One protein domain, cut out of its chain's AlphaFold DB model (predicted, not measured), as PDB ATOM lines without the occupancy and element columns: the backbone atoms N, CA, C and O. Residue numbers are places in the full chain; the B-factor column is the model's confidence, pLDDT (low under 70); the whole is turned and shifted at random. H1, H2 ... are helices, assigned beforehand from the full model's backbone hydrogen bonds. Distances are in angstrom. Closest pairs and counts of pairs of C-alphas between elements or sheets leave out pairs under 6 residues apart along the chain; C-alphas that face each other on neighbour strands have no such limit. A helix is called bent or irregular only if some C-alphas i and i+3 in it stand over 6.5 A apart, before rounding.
ATOM      1  N   LEU A   2      49.253  39.079 117.913       84.62
ATOM      2  CA  LEU A   2      48.023  38.259 117.986       84.62
ATOM      3  C   LEU A   2      47.124  38.324 116.739       84.62
ATOM      4  O   LEU A   2      46.462  37.343 116.409       84.62
ATOM      5  N   PHE A   3      47.113  39.458 116.038       91.00
ATOM      6  CA  PHE A   3      46.270  39.680 114.857       91.00
ATOM      7  C   PHE A   3      47.062  39.806 113.554       91.00
ATOM      8  O   PHE A   3      46.464  39.795 112.485       91.00
ATOM      9  N   ASP A   4      48.391  39.872 113.639       93.38
ATOM     10  CA  ASP A   4      49.246  40.030 112.468       93.38
ATOM     11  C   ASP A   4      49.333  38.704 111.679       93.38
ATOM     12  O   ASP A   4      49.647  37.663 112.272       93.38
ATOM     13  N   PRO A   5      49.037  38.700 110.366       95.31
ATOM     14  CA  PRO A   5      49.019  37.476 109.573       95.31
ATOM     15  C   PRO A   5      50.409  36.840 109.432       95.31
ATOM     16  O   PRO A   5      50.501  35.611 109.452       95.31
ATOM     17  N   LYS A   6      51.489  37.635 109.361       94.00
ATOM     18  CA  LYS A   6      52.861  37.107 109.259       94.00
ATOM     19  C   LYS A   6      53.248  36.369 110.539       94.00
ATOM     20  O   LYS A   6      53.717  35.238 110.479       94.00
ATOM     21  N   ALA A   7      52.985  36.960 111.703       94.25
ATOM     22  CA  ALA A   7      53.265  36.351 112.999       94.25
ATOM     23  C   ALA A   7      52.483  35.043 113.206       94.25
ATOM     24  O   ALA A   7      53.040  34.060 113.702       94.25
ATOM     25  N   LYS A   8      51.207  34.991 112.795       94.75
ATOM     26  CA  LYS A   8      50.411  33.752 112.837       94.75
ATOM     27  C   LYS A   8      51.010  32.663 111.955       94.75
ATOM     28  O   LYS A   8      51.119  31.518 112.396       94.75
ATOM     29  N   GLU A   9      51.417  33.023 110.742       94.50
ATOM     30  CA  GLU A   9      52.011  32.084 109.798       94.50
ATOM     31  C   GLU A   9      53.355  31.546 110.300       94.50
ATOM     32  O   GLU A   9      53.557  30.334 110.319       94.50
ATOM     33  N   ILE A  10      54.228  32.408 110.829       93.38
ATOM     34  CA  ILE A  10      55.496  31.991 111.447       93.38
ATOM     35  C   ILE A  10      55.239  31.030 112.609       93.38
ATOM     36  O   ILE A  10      55.855  29.969 112.677       93.38
ATOM     37  N   SER A  11      54.291  31.346 113.499       92.50
ATOM     38  CA  SER A  11      53.935  30.453 114.611       92.50
ATOM     39  C   SER A  11      53.486  29.076 114.111       92.50
ATOM     40  O   SER A  11      53.896  28.048 114.653       92.50
ATOM     41  N   ARG A  12      52.666  29.040 113.053       92.50
ATOM     42  CA  ARG A  12      52.190  27.801 112.425       92.50
ATOM     43  C   ARG A  12      53.342  26.997 111.817       92.50
ATOM     44  O   ARG A  12      53.402  25.785 112.022       92.50
ATOM     45  N   VAL A  13      54.249  27.658 111.098       92.31
ATOM     46  CA  VAL A  13      55.429  27.036 110.480       92.31
ATOM     47  C   VAL A  13      56.353  26.460 111.550       92.31
ATOM     48  O   VAL A  13      56.672  25.276 111.480       92.31
ATOM     49  N   LEU A  14      56.709  27.232 112.580       91.62
ATOM     50  CA  LEU A  14      57.569  26.758 113.668       91.62
ATOM     51  C   LEU A  14      56.955  25.555 114.389       91.62
ATOM     52  O   LEU A  14      57.628  24.553 114.595       91.62
ATOM     53  N   LYS A  15      55.652  25.584 114.692       88.94
ATOM     54  CA  LYS A  15      54.964  24.434 115.309       88.94
ATOM     55  C   LYS A  15      55.008  23.170 114.452       88.94
ATOM     56  O   LYS A  15      55.026  22.073 115.001       88.94
ATOM     57  N   LYS A  16      54.984  23.314 113.125       89.88
ATOM     58  CA  LYS A  16      54.975  22.181 112.193       89.88
ATOM     59  C   LYS A  16      56.379  21.652 111.888       89.88
ATOM     60  O   LYS A  16      56.525  20.450 111.695       89.88
ATOM     61  N   TYR A  17      57.377  22.534 111.817       87.50
ATOM     62  CA  TYR A  17      58.681  22.225 111.221       87.50
ATOM     63  C   TYR A  17      59.891  22.457 112.129       87.50
ATOM     64  O   TYR A  17      60.985  22.073 111.730       87.50
ATOM     65  N   ALA A  18      59.750  23.055 113.318       80.69
ATOM     66  CA  ALA A  18      60.883  23.222 114.229       80.69
ATOM     67  C   ALA A  18      61.385  21.852 114.715       80.69
ATOM     68  O   ALA A  18      60.841  21.239 115.642       80.69
ATOM     69  N   THR A  19      62.431  21.352 114.060       57.88
ATOM     70  CA  THR A  19      63.134  20.128 114.432       57.88
ATOM     71  C   THR A  19      63.684  20.316 115.850       57.88
ATOM     72  O   THR A  19      64.415  21.267 116.101       57.88
ATOM     73  N   ASN A  20      63.301  19.439 116.785       62.12
ATOM     74  CA  ASN A  20      63.586  19.496 118.236       62.12
ATOM     75  C   ASN A  20      62.688  20.390 119.132       62.12
ATOM     76  O   ASN A  20      63.057  20.671 120.265       62.12
ATOM     77  N   LYS A  21      61.442  20.678 118.720       64.44
ATOM     78  CA  LYS A  21      60.273  20.854 119.628       64.44
ATOM     79  C   LYS A  21      60.250  22.033 120.633       64.44
ATOM     80  O   LYS A  21      59.429  21.981 121.546       64.44
ATOM     81  N   CYS A  22      61.013  23.111 120.452       84.31
ATOM     82  CA  CYS A  22      60.897  24.317 121.301       84.31
ATOM     83  C   CYS A  22      60.486  25.564 120.491       84.31
ATOM     84  O   CYS A  22      61.266  26.512 120.370       84.31
ATOM     85  N   PRO A  23      59.284  25.590 119.874       88.50
ATOM     86  CA  PRO A  23      58.834  26.745 119.092       88.50
ATOM     87  C   PRO A  23      58.741  28.024 119.939       88.50
ATOM     88  O   PRO A  23      58.836  29.123 119.404       88.50
ATOM     89  N   ASP A  24      58.573  27.895 121.251       87.56
ATOM     90  CA  ASP A  24      58.588  28.985 122.222       87.56
ATOM     91  C   ASP A  24      59.967  29.646 122.373       87.56
ATOM     92  O   ASP A  24      60.026  30.862 122.551       87.56
ATOM     93  N   GLU A  25      61.061  28.899 122.208       88.69
ATOM     94  CA  GLU A  25      62.428  29.445 122.223       88.69
ATOM     95  C   GLU A  25      62.822  30.115 120.896       88.69
ATOM     96  O   GLU A  25      63.787  30.873 120.845       88.69
ATOM     97  N   GLN A  26      62.060  29.886 119.824       90.50
ATOM     98  CA  GLN A  26      62.352  30.422 118.490       90.50
ATOM     99  C   GLN A  26      61.416  31.557 118.088       90.50
ATOM    100  O   GLN A  26      61.844  32.517 117.451       90.50
ATOM    101  N   PHE A  27      60.133  31.472 118.436       92.56
ATOM    102  CA  PHE A  27      59.106  32.353 117.886       92.56
ATOM    103  C   PHE A  27      59.323  33.821 118.255       92.56
ATOM    104  O   PHE A  27      59.383  34.674 117.371       92.56
ATOM    105  N   PHE A  28      59.480  34.122 119.546       92.50
ATOM    106  CA  PHE A  28      59.655  35.500 120.003       92.50
ATOM    107  C   PHE A  28      60.976  36.099 119.523       92.50
ATOM    108  O   PHE A  28      60.984  37.236 119.065       92.50
ATOM    109  N   ALA A  29      62.061  35.320 119.558       91.00
ATOM    110  CA  ALA A  29      63.353  35.750 119.035       91.00
ATOM    111  C   ALA A  29      63.278  36.036 117.527       91.00
ATOM    112  O   ALA A  29      63.748  37.074 117.076       91.00
ATOM    113  N   THR A  30      62.600  35.178 116.756       92.31
ATOM    114  CA  THR A  30      62.396  35.382 115.312       92.31
ATOM    115  C   THR A  30      61.682  36.701 115.028       92.31
ATOM    116  O   THR A  30      62.078  37.421 114.119       92.31
ATOM    117  N   LEU A  31      60.640  37.036 115.797       93.88
ATOM    118  CA  LEU A  31      59.934  38.310 115.637       93.88
ATOM    119  C   LEU A  31      60.788  39.506 116.079       93.88
ATOM    120  O   LEU A  31      60.764  40.537 115.417       93.88
ATOM    121  N   ALA A  32      61.518  39.373 117.187       93.00
ATOM    122  CA  ALA A  32      62.270  40.465 117.797       93.00
ATOM    123  C   ALA A  32      63.583  40.792 117.072       93.00
ATOM    124  O   ALA A  32      64.006  41.939 117.104       93.00
ATOM    125  N   TYR A  33      64.223  39.822 116.418       92.50
ATOM    126  CA  TYR A  33      65.532  39.994 115.773       92.50
ATOM    127  C   TYR A  33      65.466  39.944 114.240       92.50
ATOM    128  O   TYR A  33      66.490  39.828 113.578       92.50
ATOM    129  N   ASN A  34      64.270  40.041 113.653       92.38
ATOM    130  CA  ASN A  34      64.103  40.160 112.208       92.38
ATOM    131  C   ASN A  34      63.320  41.438 111.858       92.38
ATOM    132  O   ASN A  34      62.083  41.418 111.847       92.38
ATOM    133  N   PRO A  35      64.011  42.544 111.521       93.00
ATOM    134  CA  PRO A  35      63.352  43.819 111.241       93.00
ATOM    135  C   PRO A  35      62.458  43.764 109.994       93.00
ATOM    136  O   PRO A  35      61.475  44.497 109.909       93.00
ATOM    137  N   TYR A  36      62.703  42.844 109.052       91.94
ATOM    138  CA  TYR A  36      61.863  42.686 107.857       91.94
ATOM    139  C   TYR A  36      60.443  42.192 108.172       91.94
ATOM    140  O   TYR A  36      59.526  42.333 107.354       91.94
ATOM    141  N   LEU A  37      60.232  41.622 109.363       92.62
ATOM    142  CA  LEU A  37      58.902  41.241 109.829       92.62
ATOM    143  C   LEU A  37      58.085  42.442 110.312       92.62
ATOM    144  O   LEU A  37      56.859  42.343 110.346       92.62
ATOM    145  N   GLY A  38      58.734  43.569 110.622       91.69
ATOM    146  CA  GLY A  38      58.070  44.805 111.029       91.69
ATOM    147  C   GLY A  38      57.380  44.714 112.390       91.69
ATOM    148  O   GLY A  38      56.373  45.384 112.609       91.69
ATOM    149  N   ALA A  39      57.853  43.842 113.286       93.94
ATOM    150  CA  ALA A  39      57.304  43.770 114.633       93.94
ATOM    151  C   ALA A  39      57.699  45.036 115.426       93.94
ATOM    152  O   ALA A  39      58.870  45.413 115.395       93.94
ATOM    153  N   PRO A  40      56.763  45.688 116.144       92.88
ATOM    154  CA  PRO A  40      57.092  46.846 116.976       92.88
ATOM    155  C   PRO A  40      58.155  46.501 118.022       92.88
ATOM    156  O   PRO A  40      58.023  45.475 118.698       92.88
ATOM    157  N   GLY A  41      59.185  47.338 118.155       92.12
ATOM    158  CA  GLY A  41      60.313  47.090 119.052       92.12
ATOM    159  C   GLY A  41      61.291  46.019 118.561       92.12
ATOM    160  O   GLY A  41      62.151  45.594 119.331       92.12
ATOM    161  N   ALA A  42      61.174  45.547 117.313       94.06
ATOM    162  CA  ALA A  42      62.154  44.624 116.748       94.06
ATOM    163  C   ALA A  42      63.489  45.329 116.509       94.06
ATOM    164  O   ALA A  42      63.538  46.457 116.023       94.06
ATOM    165  N   CYS A  43      64.568  44.626 116.823       94.56
ATOM    166  CA  CYS A  43      65.932  45.086 116.669       94.56
ATOM    167  C   CYS A  43      66.255  45.323 115.188       94.56
ATOM    168  O   CYS A  43      66.049  44.444 114.349       94.56
TER     169      CYS A  43
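Overview. This is residues 2 to 43 of the 144 residues of an uncharacterized protein of Schistocephalus solidus (UniProt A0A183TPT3). A small helical hairpin: H1 runs one way, the chain turns back through residues 18 to 22, and H2 returns beside it, the two splayed like a narrow V that opens away from the turn. Beyond the end of H2, residues 33 to 43 wind in a loop at the open end of the V. The printed part has 42 residues with two named helices, H1 then H2, and no named strand; the class is all helix. The whole is compact, with a radius of gyration of the C-alphas of 10.1 A, and spans 27 by 19 by 15 A.

Arrangement. H1, residues 5 to 17, and H2, residues 23 to 32, touch, with 8 pairs of C-alphas within 8 A. Their closest C-alphas are those of Leu 14 and Pro 23, 5.6 A apart. Their centres are 10.3 A apart. They run opposite ways at a shallow tilt of 33 degrees, only just short of steep, and form a helical hairpin. In H1 every O i to N i+4 pair is within hydrogen-bond range; in H2, 4 of 6 are. H2 is irregular: C-alphas 25 and 28 are 7.0 A apart, against about 5 A in a regular helix, and its line is a rough one.

Along the chain. H1 begins at C-alpha 5, at (49.019, 37.476, 109.573), and measures 18.1 A from first to last C-alpha, ending at C-alpha 17, at (58.681, 22.225, 111.221). H2 measures 14.2 A and ends at C-alpha 32, at (62.270, 40.465, 117.797).

Size, cuts and confidence. The two C-alphas farthest apart are those of Asn 20 and Pro 40, at 28.1 A. The printed part has no cut, and the link from H1 to H2 is tight. The mean pLDDT of the printed part is 89.3; residues 19 to 21, in that link, are under 70.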